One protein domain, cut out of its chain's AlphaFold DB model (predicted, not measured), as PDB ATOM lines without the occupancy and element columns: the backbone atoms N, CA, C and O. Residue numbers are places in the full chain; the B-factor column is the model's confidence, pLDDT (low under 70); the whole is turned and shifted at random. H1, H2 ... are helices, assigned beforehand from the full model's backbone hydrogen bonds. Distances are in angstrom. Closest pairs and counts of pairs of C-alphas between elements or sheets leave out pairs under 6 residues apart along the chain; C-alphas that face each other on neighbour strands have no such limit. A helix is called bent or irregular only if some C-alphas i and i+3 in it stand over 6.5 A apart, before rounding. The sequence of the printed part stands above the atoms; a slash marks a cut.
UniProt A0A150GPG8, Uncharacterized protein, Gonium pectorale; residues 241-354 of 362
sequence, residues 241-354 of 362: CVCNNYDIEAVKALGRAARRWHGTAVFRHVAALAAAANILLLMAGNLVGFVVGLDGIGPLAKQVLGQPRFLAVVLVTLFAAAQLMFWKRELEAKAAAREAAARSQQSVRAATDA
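Overview. This is residues 241 to 354 of the 362 residues of an uncharacterized protein of Gonium pectorale (UniProt A0A150GPG8). Long helix H5 crosses H3, and short H4 joins H3's end to H5's start; H5's residues 328 to 353 stick out as an arm that makes the length. Small H1 and H2 come before H3. The printed part has 114 residues, 95 of them in five named helices, H1 to H5 in order along the chain, with no named strand; its class is all helix, and it is extended: radius of gyration of the C-alphas 20.8 A, spans 74 by 30 by 25 A.

Along the chain. Find C-alpha 249 at (246.883, 212.639, 175.808), beginning H1, residues 249 to 253; H2 is 256 to 259. H3, 265 to 292, runs 38.3 A, only just irregular: C-alphas 289 and 292 are 6.9 A apart. H4, 294 to 305, is irregular: C-alphas 295 and 298 are 7.1 A apart. H5, 308 to 353, runs 66.8 A to (208.216, 218.138, 197.944).

Arrangement. H3's residues 268 to 279 touch H5, closest C-alphas Ala 276 and Leu 318, 5.0 A, at a steep tilt of 59 degrees, opposite ways. H1 is close to H3 but not clearly touching: C-alphas of Val 251 and Ala 271, 7.2 A. O i to N i+4 pairs are within hydrogen-bond range throughout H1 and H5, 23 of 24 in H3, 6 of 8 in H4; H2 is too short.

Size, cuts and confidence. Look for no cut; the four links are tight. Residues 243 to 263 have pLDDT under 70.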
ATOM      1  N   CYS A 241     242.121 197.822 179.250       77.19
ATOM      2  CA  CYS A 241     242.746 196.815 178.398       77.19
ATOM      3  C   CYS A 241     243.673 197.486 177.384       77.19
ATOM      4  O   CYS A 241     243.334 198.559 176.892       77.19
ATOM      5  N   VAL A 242     244.785 196.842 177.021       75.38
ATOM      6  CA  VAL A 242     245.684 197.316 175.956       75.38
ATOM      7  C   VAL A 242     244.935 197.615 174.662       75.38
ATOM      8  O   VAL A 242     245.198 198.619 174.009       75.38
ATOM      9  N   CYS A 243     243.925 196.800 174.354       69.75
ATOM     10  CA  CYS A 243     243.081 197.009 173.189       69.75
ATOM     11  C   CYS A 243     242.289 198.311 173.305       69.75
ATOM     12  O   CYS A 243     242.100 198.956 172.296       69.75
ATOM     13  N   ASN A 244     241.905 198.725 174.519       69.06
ATOM     14  CA  ASN A 244     241.184 199.963 174.848       69.06
ATOM     15  C   ASN A 244     242.107 201.086 175.362       69.06
ATOM     16  O   ASN A 244     241.634 202.081 175.923       69.06
ATOM     17  N   ASN A 245     243.422 200.939 175.181       66.19
ATOM     18  CA  ASN A 245     244.409 201.924 175.592       66.19
ATOM     19  C   ASN A 245     244.780 202.818 174.409       66.19
ATOM     20  O   ASN A 245     245.880 202.764 173.865       66.19
ATOM     21  N   TYR A 246     243.825 203.642 173.990       61.56
ATOM     22  CA  TYR A 246     244.164 204.830 173.230       61.56
ATOM     23  C   TYR A 246     244.560 205.891 174.254       61.56
ATOM     24  O   TYR A 246     243.743 206.282 175.092       61.56
ATOM     25  N   ASP A 247     245.811 206.328 174.240       52.84
ATOM     26  CA  ASP A 247     246.176 207.508 175.004       52.84
ATOM     27  C   ASP A 247     246.143 208.708 174.060       52.84
ATOM     28  O   ASP A 247     247.075 208.989 173.311       52.84
ATOM     29  N   ILE A 248     244.984 209.372 174.018       52.00
ATOM     30  CA  ILE A 248     244.789 210.624 173.268       52.00
ATOM     31  C   ILE A 248     245.514 211.777 173.975       52.00
ATOM     32  O   ILE A 248     245.543 212.882 173.443       52.00
ATOM     33  N   GLU A 249     246.134 211.571 175.143       51.19
ATOM     34  CA  GLU A 249     246.883 212.639 175.808       51.19
ATOM     35  C   GLU A 249     248.034 213.181 174.961       51.19
ATOM     36  O   GLU A 249     248.233 214.390 174.954       51.19
ATOM     37  N   ALA A 250     248.666 212.362 174.112       47.62
ATOM     38  CA  ALA A 250     249.623 212.851 173.114       47.62
ATOM     39  C   ALA A 250     248.982 213.809 172.082       47.62
ATOM     40  O   ALA A 250     249.584 214.802 171.680       47.62
ATOM     41  N   VAL A 251     247.725 213.566 171.691       51.19
ATOM     42  CA  VAL A 251     246.960 214.436 170.775       51.19
ATOM     43  C   VAL A 251     246.415 215.675 171.504       51.19
ATOM     44  O   VAL A 251     246.354 216.754 170.921       51.19
ATOM     45  N   LYS A 252     246.076 215.566 172.797       50.16
ATOM     46  CA  LYS A 252     245.723 216.717 173.654       50.16
ATOM     47  C   LYS A 252     246.938 217.605 173.939       50.16
ATOM     48  O   LYS A 252     246.784 218.823 174.026       50.16
ATOM     49  N   ALA A 253     248.128 217.010 174.046       49.34
ATOM     50  CA  ALA A 253     249.409 217.689 174.224       49.34
ATOM     51  C   ALA A 253     249.855 218.458 172.970       49.34
ATOM     52  O   ALA A 253     250.610 219.418 173.093       49.34
ATOM     53  N   LEU A 254     249.304 218.134 171.788       57.12
ATOM     54  CA  LEU A 254     249.497 218.893 170.539       57.12
ATOM     55  C   LEU A 254     248.951 220.341 170.609       57.12
ATOM     56  O   LEU A 254     249.104 221.128 169.677       57.12
ATOM     57  N   GLY A 255     248.342 220.725 171.735       53.56
ATOM     58  CA  GLY A 255     248.192 222.115 172.145       53.56
ATOM     59  C   GLY A 255     246.795 222.698 171.942       53.56
ATOM     60  O   GLY A 255     245.830 222.034 171.562       53.56
ATOM     61  N   ARG A 256     246.675 224.002 172.224       52.84
ATOM     62  CA  ARG A 256     245.402 224.752 172.215       52.84
ATOM     63  C   ARG A 256     244.683 224.711 170.857       52.84
ATOM     64  O   ARG A 256     243.460 224.798 170.831       52.84
ATOM     65  N   ALA A 257     245.424 224.525 169.760       52.72
ATOM     66  CA  ALA A 257     244.891 224.410 168.403       52.72
ATOM     67  C   ALA A 257     244.063 223.130 168.197       52.72
ATOM     68  O   ALA A 257     242.988 223.200 167.610       52.72
ATOM     69  N   ALA A 258     244.488 221.988 168.753       55.94
ATOM     70  CA  ALA A 258     243.738 220.731 168.677       55.94
ATOM     71  C   ALA A 258     242.381 220.824 169.400       55.94
ATOM     72  O   ALA A 258     241.411 220.190 168.988       55.94
ATOM     73  N   ARG A 259     242.267 221.696 170.419       61.06
ATOM     74  CA  ARG A 259     240.996 221.935 171.117       61.06
ATOM     75  C   ARG A 259     239.918 222.561 170.245       61.06
ATOM     76  O   ARG A 259     238.750 222.291 170.485       61.06
ATOM     77  N   ARG A 260     240.297 223.331 169.221       63.47
ATOM     78  CA  ARG A 260     239.352 223.909 168.253       63.47
ATOM     79  C   ARG A 260     238.655 222.840 167.404       63.47
ATOM     80  O   ARG A 260     237.549 223.067 166.936       63.47
ATOM     81  N   TRP A 261     239.298 221.687 167.218       61.47
ATOM     82  CA  TRP A 261     238.793 220.580 166.402       61.47
ATOM     83  C   TRP A 261     238.163 219.459 167.239       61.47
ATOM     84  O   TRP A 261     237.628 218.504 166.665       61.47
ATOM     85  N   HIS A 262     238.198 219.561 168.577       63.91
ATOM     86  CA  HIS A 262     237.524 218.613 169.463       63.91
ATOM     87  C   HIS A 262     236.028 218.555 169.121       63.91
ATOM     88  O   HIS A 262     235.356 219.579 169.060       63.91
ATOM     89  N   GLY A 263     235.518 217.343 168.891       66.88
ATOM     90  CA  GLY A 263     234.119 217.095 168.524       66.88
ATOM     91  C   GLY A 263     233.857 216.959 167.021       66.88
ATOM     92  O   GLY A 263     232.775 216.522 166.641       66.88
ATOM     93  N   THR A 264     234.832 217.254 166.154       80.75
ATOM     94  CA  THR A 264     234.686 217.012 164.708       80.75
ATOM     95  C   THR A 264     234.928 215.542 164.348       80.75
ATOM     96  O   THR A 264     235.771 214.864 164.943       80.75
ATOM     97  N   ALA A 265     234.237 215.043 163.318       80.81
ATOM     98  CA  ALA A 265     234.461 213.691 162.797       80.81
ATOM     99  C   ALA A 265     235.908 213.491 162.304       80.81
ATOM    100  O   ALA A 265     236.493 212.426 162.498       80.81
ATOM    101  N   VAL A 266     236.517 214.540 161.739       82.12
ATOM    102  CA  VAL A 266     237.915 214.537 161.281       82.12
ATOM    103  C   VAL A 266     238.868 214.255 162.440       82.12
ATOM    104  O   VAL A 266     239.702 213.356 162.343       82.12
ATOM    105  N   PHE A 267     238.699 214.953 163.568       80.38
ATOM    106  CA  PHE A 267     239.509 214.717 164.762       80.38
ATOM    107  C   PHE A 267     239.395 213.267 165.249       80.38
ATOM    108  O   PHE A 267     240.401 212.654 165.601       80.38
ATOM    109  N   ARG A 268     238.192 212.680 165.200       80.44
ATOM    110  CA  ARG A 268     237.972 211.276 165.573       80.44
ATOM    111  C   ARG A 268     238.737 210.306 164.670       80.44
ATOM    112  O   ARG A 268     239.331 209.352 165.166       80.44
ATOM    113  N   HIS A 269     238.753 210.531 163.358       86.12
ATOM    114  CA  HIS A 269     239.506 209.681 162.432       86.12
ATOM    115  C   HIS A 269     241.020 209.825 162.615       86.12
ATOM    116  O   HIS A 269     241.718 208.816 162.689       86.12
ATOM    117  N   VAL A 270     241.525 211.046 162.795       83.25
ATOM    118  CA  VAL A 270     242.950 211.279 163.079       83.25
ATOM    119  C   VAL A 270     243.365 210.624 164.402       83.25
ATOM    120  O   VAL A 270     244.380 209.932 164.458       83.25
ATOM    121  N   ALA A 271     242.551 210.759 165.451       79.06
ATOM    122  CA  ALA A 271     242.799 210.109 166.734       79.06
ATOM    123  C   ALA A 271     242.767 208.573 166.630       79.06
ATOM    124  O   ALA A 271     243.558 207.899 167.286       79.06
ATOM    125  N   ALA A 272     241.890 208.008 165.794       83.00
ATOM    126  CA  ALA A 272     241.803 206.559 165.592       83.00
ATOM    127  C   ALA A 272     243.033 206.024 164.853       83.00
ATOM    128  O   ALA A 272     243.552 204.968 165.208       83.00
ATOM    129  N   LEU A 273     243.527 206.774 163.863       85.50
ATOM    130  CA  LEU A 273     244.773 206.464 163.167       85.50
ATOM    131  C   LEU A 273     245.964 206.489 164.138       85.50
ATOM    132  O   LEU A 273     246.759 205.552 164.162       85.50
ATOM    133  N   ALA A 274     246.052 207.522 164.982       81.94
ATOM    134  CA  ALA A 274     247.096 207.633 165.998       81.94
ATOM    135  C   ALA A 274     247.031 206.482 167.019       81.94
ATOM    136  O   ALA A 274     248.060 205.907 167.370       81.94
ATOM    137  N   ALA A 275     245.827 206.090 167.447       80.31
ATOM    138  CA  ALA A 275     245.633 204.943 168.333       80.31
ATOM    139  C   ALA A 275     246.081 203.625 167.678       80.31
ATOM    140  O   ALA A 275     246.779 202.835 168.313       80.31
ATOM    141  N   ALA A 276     245.739 203.405 166.404       84.88
ATOM    142  CA  ALA A 276     246.177 202.233 165.649       84.88
ATOM    143  C   ALA A 276     247.710 202.175 165.520       84.88
ATOM    144  O   ALA A 276     248.308 201.125 165.759       84.88
ATOM    145  N   ALA A 277     248.353 203.307 165.216       84.06
ATOM    146  CA  ALA A 277     249.809 203.412 165.154       84.06
ATOM    147  C   ALA A 277     250.471 203.141 166.517       84.06
ATOM    148  O   ALA A 277     251.468 202.423 166.581       84.06
ATOM    149  N   ASN A 278     249.892 203.647 167.611       84.31
ATOM    150  CA  ASN A 278     250.382 203.389 168.965       84.31
ATOM    151  C   ASN A 278     250.321 201.896 169.326       84.31
ATOM    152  O   ASN A 278     251.295 201.338 169.824       84.31
ATOM    153  N   ILE A 279     249.204 201.222 169.032       83.06
ATOM    154  CA  ILE A 279     249.068 199.776 169.274       83.06
ATOM    155  C   ILE A 279     250.104 198.999 168.455       83.06
ATOM    156  O   ILE A 279     250.754 198.100 168.990       83.06
ATOM    157  N   LEU A 280     250.312 199.369 167.189       85.69
ATOM    158  CA  LEU A 280     251.321 198.736 166.340       85.69
ATOM    159  C   LEU A 280     252.741 198.925 166.898       85.69
ATOM    160  O   LEU A 280     253.524 197.975 166.910       85.69
ATOM    161  N   LEU A 281     253.060 200.117 167.412       84.19
ATOM    162  CA  LEU A 281     254.346 200.399 168.052       84.19
ATOM    163  C   LEU A 281     254.537 199.570 169.328       84.19
ATOM    164  O   LEU A 281     255.610 199.009 169.532       84.19
ATOM    165  N   LEU A 282     253.499 199.433 170.157       86.38
ATOM    166  CA  LEU A 282     253.536 198.588 171.356       86.38
ATOM    167  C   LEU A 282     253.725 197.106 171.006       86.38
ATOM    168  O   LEU A 282     254.492 196.410 171.673       86.38
ATOM    169  N   MET A 283     253.066 196.622 169.948       86.25
ATOM    170  CA  MET A 283     253.261 195.261 169.436       86.25
ATOM    171  C   MET A 283     254.703 195.051 168.968       86.25
ATOM    172  O   MET A 283     255.326 194.060 169.346       86.25
ATOM    173  N   ALA A 284     255.248 195.989 168.188       83.31
ATOM    174  CA  ALA A 284     256.621 195.924 167.701       83.31
ATOM    175  C   ALA A 284     257.636 195.982 168.853       83.31
ATOM    176  O   ALA A 284     258.515 195.129 168.930       83.31
ATOM    177  N   GLY A 285     257.484 196.931 169.781       84.69
ATOM    178  CA  GLY A 285     258.375 197.104 170.928       84.69
ATOM    179  C   GLY A 285     258.408 195.877 171.838       84.69
ATOM    180  O   GLY A 285     259.488 195.420 172.206       84.69
ATOM    181  N   ASN A 286     257.251 195.279 172.137       85.50
ATOM    182  CA  ASN A 286     257.207 194.043 172.920       85.50
ATOM    183  C   ASN A 286     257.782 192.851 172.154       85.50
ATOM    184  O   ASN A 286     258.514 192.047 172.726       85.50
ATOM    185  N   LEU A 287     257.505 192.733 170.857       81.94
ATOM    186  CA  LEU A 287     258.090 191.662 170.056       81.94
ATOM    187  C   LEU A 287     259.627 191.777 170.018       81.94
ATOM    188  O   LEU A 287     260.325 190.785 170.214       81.94
ATOM    189  N   VAL A 288     260.165 192.986 169.853       83.50
ATOM    190  CA  VAL A 288     261.610 193.259 169.907       83.50
ATOM    191  C   VAL A 288     262.181 192.963 171.292       83.50
ATOM    192  O   VAL A 288     263.171 192.243 171.398       83.50
ATOM    193  N   GLY A 289     261.540 193.454 172.354       78.81
ATOM    194  CA  GLY A 289     262.033 193.315 173.724       78.81
ATOM    195  C   GLY A 289     262.022 191.883 174.262       78.81
ATOM    196  O   GLY A 289     262.864 191.548 175.093       78.81
ATOM    197  N   PHE A 290     261.100 191.030 173.801       72.12
ATOM    198  CA  PHE A 290     260.895 189.696 174.383       72.12
ATOM    199  C   PHE A 290     261.205 188.524 173.450       72.12
ATOM    200  O   PHE A 290     261.379 187.405 173.934       72.12
ATOM    201  N   VAL A 291     261.247 188.744 172.135       72.25
ATOM    202  CA  VAL A 291     261.266 187.648 171.151       72.25
ATOM    203  C   VAL A 291     262.390 187.807 170.144       72.25
ATOM    204  O   VAL A 291     263.142 186.868 169.891       72.25
ATOM    205  N   VAL A 292     262.469 188.980 169.524       75.00
ATOM    206  CA  VAL A 292     263.322 189.203 168.356       75.00
ATOM    207  C   VAL A 292     264.714 189.697 168.759       75.00
ATOM    208  O   VAL A 292     265.682 189.341 168.091       75.00
ATOM    209  N   GLY A 293     264.828 190.452 169.854       79.62
ATOM    210  CA  GLY A 293     266.064 191.129 170.243       79.62
ATOM    211  C   GLY A 293     266.368 192.343 169.359       79.62
ATOM    212  O   GLY A 293     265.705 192.582 168.347       79.62
ATOM    213  N   LEU A 294     267.380 193.125 169.744       80.00
ATOM    214  CA  LEU A 294     267.782 194.330 169.003       80.00
ATOM    215  C   LEU A 294     268.308 193.993 167.598       80.00
ATOM    216  O   LEU A 294     267.999 194.694 166.636       80.00
ATOM    217  N   ASP A 295     269.005 192.867 167.463       77.50
ATOM    218  CA  ASP A 295     269.615 192.432 166.201       77.50
ATOM    219  C   ASP A 295     268.580 192.054 165.131       77.50
ATOM    220  O   ASP A 295     268.850 192.101 163.931       77.50
ATOM    221  N   GLY A 296     267.357 191.708 165.542       73.06
ATOM    222  CA  GLY A 296     266.294 191.323 164.619       73.06
ATOM    223  C   GLY A 296     265.365 192.464 164.186       73.06
ATOM    224  O   GLY A 296     264.460 192.217 163.388       73.06
ATOM    225  N   ILE A 297     265.583 193.707 164.645       78.75
ATOM    226  CA  ILE A 297     264.760 194.871 164.260       78.75
ATOM    227  C   ILE A 297     264.832 195.121 162.749       78.75
ATOM    228  O   ILE A 297     263.801 195.300 162.104       78.75
ATOM    229  N   GLY A 298     266.037 195.116 162.171       79.62
ATOM    230  CA  GLY A 298     266.253 195.418 160.751       79.62
ATOM    231  C   GLY A 298     265.501 194.467 159.809       79.62
ATOM    232  O   GLY A 298     264.722 194.936 158.974       79.62
ATOM    233  N   PRO A 299     265.684 193.139 159.938       78.06
ATOM    234  CA  PRO A 299     264.943 192.153 159.153       78.06
ATOM    235  C   PRO A 299     263.422 192.257 159.335       78.06
ATOM    236  O   PRO A 299     262.689 192.258 158.346       78.06
ATOM    237  N   LEU A 300     262.951 192.419 160.577       74.81
ATOM    238  CA  LEU A 300     261.525 192.544 160.889       74.81
ATOM    239  C   LEU A 300     260.916 193.799 160.243       74.81
ATOM    240  O   LEU A 300     259.858 193.727 159.618       74.81
ATOM    241  N   ALA A 301     261.598 194.942 160.338       79.12
ATOM    242  CA  ALA A 301     261.148 196.200 159.752       79.12
ATOM    243  C   ALA A 301     261.090 196.120 158.222       79.12
ATOM    244  O   ALA A 301     260.077 196.495 157.634       79.12
ATOM    245  N   LYS A 302     262.124 195.564 157.573       81.31
ATOM    246  CA  LYS A 302     262.132 195.346 156.114       81.31
ATOM    247  C   LYS A 302     260.975 194.455 155.666       81.31
ATOM    248  O   LYS A 302     260.370 194.710 154.631       81.31
ATOM    249  N   GLN A 303     260.640 193.439 156.453       76.50
ATOM    250  CA  GLN A 303     259.578 192.491 156.134       76.50
ATOM    251  C   GLN A 303     258.169 193.073 156.321       76.50
ATOM    252  O   GLN A 303     257.290 192.817 155.500       76.50
ATOM    253  N   VAL A 304     257.951 193.869 157.371       77.06
ATOM    254  CA  VAL A 304     256.661 194.530 157.628       77.06
ATOM    255  C   VAL A 304     256.438 195.700 156.664       77.06
ATOM    256  O   VAL A 304     255.367 195.803 156.071       77.06
ATOM    257  N   LEU A 305     257.448 196.554 156.462       81.25
ATOM    258  CA  LEU A 305     257.361 197.713 155.562       81.25
ATOM    259  C   LEU A 305     257.408 197.311 154.082       81.25
ATOM    260  O   LEU A 305     256.814 197.985 153.246       81.25
ATOM    261  N   GLY A 306     258.057 196.190 153.756       80.88
ATOM    262  CA  GLY A 306     258.119 195.649 152.397       80.88
ATOM    263  C   GLY A 306     256.799 195.060 151.888       80.88
ATOM    264  O   GLY A 306     256.699 194.742 150.705       80.88
ATOM    265  N   GLN A 307     255.776 194.915 152.741       84.19
ATOM    266  CA  GLN A 307     254.457 194.394 152.363       84.19
ATOM    267  C   GLN A 307     253.338 195.408 152.657       84.19
ATOM    268  O   GLN A 307     252.579 195.244 153.618       84.19
ATOM    269  N   PRO A 308     253.156 196.434 151.802       85.25
ATOM    270  CA  PRO A 308     252.211 197.522 152.064       85.25
ATOM    271  C   PRO A 308     250.756 197.047 152.160       85.25
ATOM    272  O   PRO A 308     249.989 197.585 152.951       85.25
ATOM    273  N   ARG A 309     250.372 195.995 151.419       87.06
ATOM    274  CA  ARG A 309     249.024 195.401 151.503       87.06
ATOM    275  C   ARG A 309     248.736 194.831 152.890       87.06
ATOM    276  O   ARG A 309     247.663 195.054 153.437       87.06
ATOM    277  N   PHE A 310     249.701 194.114 153.463       85.56
ATOM    278  CA  PHE A 310     249.572 193.543 154.799       85.56
ATOM    279  C   PHE A 310     249.476 194.644 155.857       85.56
ATOM    280  O   PHE A 310     248.567 194.630 156.686       85.56
ATOM    281  N   LEU A 311     250.372 195.631 155.777       86.50
ATOM    282  CA  LEU A 311     250.369 196.775 156.679       86.50
ATOM    283  C   LEU A 311     249.044 197.548 156.603       86.50
ATOM    284  O   LEU A 311     248.481 197.885 157.642       86.50
ATOM    285  N   ALA A 312     248.506 197.766 155.399       88.44
ATOM    286  CA  ALA A 312     247.215 198.418 155.202       88.44
ATOM    287  C   ALA A 312     246.066 197.636 155.857       88.44
ATOM    288  O   ALA A 312     245.268 198.230 156.574       88.44
ATOM    289  N   VAL A 313     246.007 196.308 155.686       89.56
ATOM    290  CA  VAL A 313     244.980 195.466 156.330       89.56
ATOM    291  C   VAL A 313     245.067 195.551 157.855       89.56
ATOM    292  O   VAL A 313     244.045 195.737 158.516       89.56
ATOM    293  N   VAL A 314     246.273 195.460 158.425       87.81
ATOM    294  CA  VAL A 314     246.475 195.574 159.879       87.81
ATOM    295  C   VAL A 314     246.053 196.955 160.379       87.81
ATOM    296  O   VAL A 314     245.300 197.044 161.348       87.81
ATOM    297  N   LEU A 315     246.468 198.028 159.702       88.38
ATOM    298  CA  LEU A 315     246.095 199.395 160.070       88.38
ATOM    299  C   LEU A 315     244.587 199.627 159.966       88.38
ATOM    300  O   LEU A 315     244.018 200.199 160.890       88.38
ATOM    301  N   VAL A 316     243.925 199.149 158.909       90.69
ATOM    302  CA  VAL A 316     242.462 199.241 158.759       90.69
ATOM    303  C   VAL A 316     241.751 198.463 159.865       90.69
ATOM    304  O   VAL A 316     240.790 198.966 160.442       90.69
ATOM    305  N   THR A 317     242.248 197.276 160.218       90.06
ATOM    306  CA  THR A 317     241.675 196.454 161.296       90.06
ATOM    307  C   THR A 317     241.798 197.157 162.651       90.06
ATOM    308  O   THR A 317     240.811 197.293 163.376       90.06
ATOM    309  N   LEU A 318     242.990 197.665 162.984       87.75
ATOM    310  CA  LEU A 318     243.230 198.410 164.223       87.75
ATOM    311  C   LEU A 318     242.465 199.741 164.248       87.75
ATOM    312  O   LEU A 318     241.950 200.135 165.292       87.75
ATOM    313  N   PHE A 319     242.338 200.410 163.103       89.19
ATOM    314  CA  PHE A 319     241.552 201.628 162.955       89.19
ATOM    315  C   PHE A 319     240.062 201.364 163.179       89.19
ATOM    316  O   PHE A 319     239.428 202.096 163.935       89.19
ATOM    317  N   ALA A 320     239.499 200.311 162.582       90.31
ATOM    318  CA  ALA A 320     238.107 199.917 162.793       90.31
ATOM    319  C   ALA A 320     237.847 199.580 164.271       90.31
ATOM    320  O   ALA A 320     236.870 200.059 164.849       90.31
ATOM    321  N   ALA A 321     238.764 198.849 164.913       86.69
ATOM    322  CA  ALA A 321     238.709 198.606 166.352       86.69
ATOM    323  C   ALA A 321     238.744 199.923 167.155       86.69
ATOM    324  O   ALA A 321     237.930 200.113 168.057       86.69
ATOM    325  N   ALA A 322     239.621 200.869 166.800       84.31
ATOM    326  CA  ALA A 322     239.689 202.189 167.433       84.31
ATOM    327  C   ALA A 322     238.390 202.995 167.282       84.31
ATOM    328  O   ALA A 322     237.918 203.582 168.258       84.31
ATOM    329  N   GLN A 323     237.762 202.963 166.103       86.88
ATOM    330  CA  GLN A 323     236.463 203.602 165.870       86.88
ATOM    331  C   GLN A 323     235.363 202.997 166.746       86.88
ATOM    332  O   GLN A 323     234.620 203.740 167.390       86.88
ATOM    333  N   LEU A 324     235.287 201.663 166.831       86.06
ATOM    334  CA  LEU A 324     234.320 200.974 167.694       86.06
ATOM    335  C   LEU A 324     234.483 201.380 169.163       86.06
ATOM    336  O   LEU A 324     233.499 201.568 169.876       86.06
ATOM    337  N   MET A 325     235.720 201.571 169.619       82.00
ATOM    338  CA  MET A 325     235.993 201.996 170.992       82.00
ATOM    339  C   MET A 325     235.624 203.450 171.259       82.00
ATOM    340  O   MET A 325     235.111 203.756 172.337       82.00
ATOM    341  N   PHE A 326     235.854 204.352 170.301       81.12
ATOM    342  CA  PHE A 326     235.361 205.725 170.410       81.12
ATOM    343  C   PHE A 326     233.842 205.766 170.450       81.12
ATOM    344  O   PHE A 326     233.287 206.424 171.325       81.12
ATOM    345  N   TRP A 327     233.181 204.995 169.589       85.38
ATOM    346  CA  TRP A 327     231.728 204.887 169.593       85.38
ATOM    347  C   TRP A 327     231.194 204.358 170.928       85.38
ATOM    348  O   TRP A 327     230.315 204.977 171.524       85.38
ATOM    349  N   LYS A 328     231.781 203.279 171.465       84.69
ATOM    350  CA  LYS A 328     231.413 202.757 172.789       84.69
ATOM    351  C   LYS A 328     231.534 203.825 173.879       84.69
ATOM    352  O   LYS A 328     230.667 203.929 174.737       84.69
ATOM    353  N   ARG A 329     232.577 204.654 173.839       78.50
ATOM    354  CA  ARG A 329     232.762 205.725 174.830       78.50
ATOM    355  C   ARG A 329     231.815 206.896 174.643       78.50
ATOM    356  O   ARG A 329     231.391 207.477 175.634       78.50
ATOM    357  N   GLU A 330     231.452 207.234 173.409       82.81
ATOM    358  CA  GLU A 330     230.364 208.181 173.166       82.81
ATOM    359  C   GLU A 330     229.056 207.660 173.781       82.81
ATOM    360  O   GLU A 330     228.298 208.445 174.349       82.81
ATOM    361  N   LEU A 331     228.800 206.347 173.720       85.12
ATOM    362  CA  LEU A 331     227.645 205.729 174.379       85.12
ATOM    363  C   LEU A 331     227.749 205.780 175.906       85.12
ATOM    364  O   LEU A 331     226.791 206.201 176.548       85.12
ATOM    365  N   GLU A 332     228.895 205.408 176.480       82.94
ATOM    366  CA  GLU A 332     229.136 205.477 177.931       82.94
ATOM    367  C   GLU A 332     228.984 206.920 178.449       82.94
ATOM    368  O   GLU A 332     228.315 207.150 179.453       82.94
ATOM    369  N   ALA A 333     229.517 207.909 177.723       82.75
ATOM    370  CA  ALA A 333     229.389 209.324 178.068       82.75
ATOM    371  C   ALA A 333     227.934 209.815 177.989       82.75
ATOM    372  O   ALA A 333     227.475 210.536 178.874       82.75
ATOM    373  N   LYS A 334     227.183 209.402 176.958       87.88
ATOM    374  CA  LYS A 334     225.752 209.720 176.828       87.88
ATOM    375  C   LYS A 334     224.923 209.065 177.933       87.88
ATOM    376  O   LYS A 334     224.011 209.705 178.449       87.88
ATOM    377  N   ALA A 335     225.226 207.821 178.301       88.88
ATOM    378  CA  ALA A 335     224.564 207.126 179.403       88.88
ATOM    379  C   ALA A 335     224.817 207.844 180.738       88.88
ATOM    380  O   ALA A 335     223.862 208.196 181.424       88.88
ATOM    381  N   ALA A 336     226.075 208.183 181.039       84.75
ATOM    382  CA  ALA A 336     226.435 208.928 182.244       84.75
ATOM    383  C   ALA A 336     225.766 210.315 182.308       84.75
ATOM    384  O   ALA A 336     225.283 210.720 183.362       84.75
ATOM    385  N   ALA A 337     225.679 211.033 181.181       87.88
ATOM    386  CA  ALA A 337     224.990 212.324 181.117       87.88
ATOM    387  C   ALA A 337     223.479 212.200 181.387       87.88
ATOM    388  O   ALA A 337     222.909 213.043 182.079       87.88
ATOM    389  N   ARG A 338     222.832 211.137 180.887       90.31
ATOM    390  CA  ARG A 338     221.416 210.844 181.173       90.31
ATOM    391  C   ARG A 338     221.197 210.518 182.646       90.31
ATOM    392  O   ARG A 338     220.256 211.033 183.237       90.31
ATOM    393  N   GLU A 339     222.070 209.711 183.242       90.06
ATOM    394  CA  GLU A 339     222.011 209.403 184.676       90.06
ATOM    395  C   GLU A 339     222.207 210.657 185.535       90.06
ATOM    396  O   GLU A 339     221.473 210.863 186.500       90.06
ATOM    397  N   ALA A 340     223.154 211.527 185.173       87.00
ATOM    398  CA  ALA A 340     223.379 212.790 185.870       87.00
ATOM    399  C   ALA A 340     222.158 213.723 185.781       87.00
ATOM    400  O   ALA A 340     221.755 214.297 186.791       87.00
ATOM    401  N   ALA A 341     221.536 213.823 184.601       89.56
ATOM    402  CA  ALA A 341     220.311 214.597 184.405       89.56
ATOM    403  C   ALA A 341     219.116 214.018 185.187       89.56
ATOM    404  O   ALA A 341     218.323 214.768 185.748       89.56
ATOM    405  N   ALA A 342     218.996 212.690 185.272       90.44
ATOM    406  CA  ALA A 342     217.957 212.046 186.074       90.44
ATOM    407  C   ALA A 342     218.140 212.332 187.576       90.44
ATOM    408  O   ALA A 342     217.172 212.654 188.264       90.44
ATOM    409  N   ARG A 343     219.383 212.285 188.080       87.31
ATOM    410  CA  ARG A 343     219.693 212.612 189.485       87.31
ATOM    411  C   ARG A 343     219.408 214.076 189.815       87.31
ATOM    412  O   ARG A 343     218.835 214.337 190.867       87.31
ATOM    413  N   SER A 344     219.754 215.015 188.929       86.75
ATOM    414  CA  SER A 344     219.465 216.438 189.159       86.75
ATOM    415  C   SER A 344     217.962 216.730 189.151       86.75
ATOM    416  O   SER A 344     217.476 217.494 189.982       86.75
ATOM    417  N   GLN A 345     217.193 216.074 188.278       88.56
ATOM    418  CA  GLN A 345     215.730 216.165 188.299       88.56
ATOM    419  C   GLN A 345     215.136 215.578 189.583       88.56
ATOM    420  O   GLN A 345     214.213 216.160 190.151       88.56
ATOM    421  N   GLN A 346     215.670 214.455 190.066       87.56
ATOM    422  CA  GLN A 346     215.219 213.831 191.309       87.56
ATOM    423  C   GLN A 346     215.524 214.704 192.535       87.56
ATOM    424  O   GLN A 346     214.660 214.836 193.398       87.56
ATOM    425  N   SER A 347     216.693 215.354 192.594       85.38
ATOM    426  CA  SER A 347     217.020 216.285 193.682       85.38
ATOM    427  C   SER A 347     216.138 217.534 193.671       85.38
ATOM    428  O   SER A 347     215.727 217.991 194.732       85.38
ATOM    429  N   VAL A 348     215.805 218.067 192.488       87.25
ATOM    430  CA  VAL A 348     214.891 219.218 192.368       87.25
ATOM    431  C   VAL A 348     213.479 218.842 192.826       87.25
ATOM    432  O   VAL A 348     212.871 219.593 193.583       87.25
ATOM    433  N   ARG A 349     212.971 217.664 192.434       86.62
ATOM    434  CA  ARG A 349     211.660 217.166 192.894       86.62
ATOM    435  C   ARG A 349     211.621 216.980 194.409       86.62
ATOM    436  O   ARG A 349     210.748 217.542 195.052       86.62
ATOM    437  N   ALA A 350     212.623 216.312 194.980       85.06
ATOM    438  CA  ALA A 350     212.720 216.124 196.428       85.06
ATOM    439  C   ALA A 350     212.788 217.454 197.204       85.06
ATOM    440  O   ALA A 350     212.189 217.569 198.268       85.06
ATOM    441  N   ALA A 351     213.476 218.470 196.671       82.38
ATOM    442  CA  ALA A 351     213.507 219.807 197.270       82.38
ATOM    443  C   ALA A 351     212.158 220.541 197.170       82.38
ATOM    444  O   ALA A 351     211.823 221.319 198.057       82.38
ATOM    445  N   THR A 352     211.383 220.287 196.110       85.19
ATOM    446  CA  THR A 352     210.044 220.869 195.924       85.19
ATOM    447  C   THR A 352     209.030 220.219 196.871       85.19
ATOM    448  O   THR A 352     208.235 220.923 197.482       85.19
ATOM    449  N   ASP A 353     209.105 218.898 197.053       80.88
ATOM    450  CA  ASP A 353     208.216 218.138 197.944       80.88
ATOM    451  C   ASP A 353     208.520 218.378 199.440       80.88
ATOM    452  O   ASP A 353     207.650 218.196 200.288       80.88
ATOM    453  N   ALA A 354     209.748 218.792 199.777       73.44
ATOM    454  CA  ALA A 354     210.166 219.130 201.141       73.44
ATOM    455  C   ALA A 354     209.869 220.589 201.544       73.44
ATOM    456  O   ALA A 354     210.105 220.958 202.698       73.44
TER     457      ALA A 354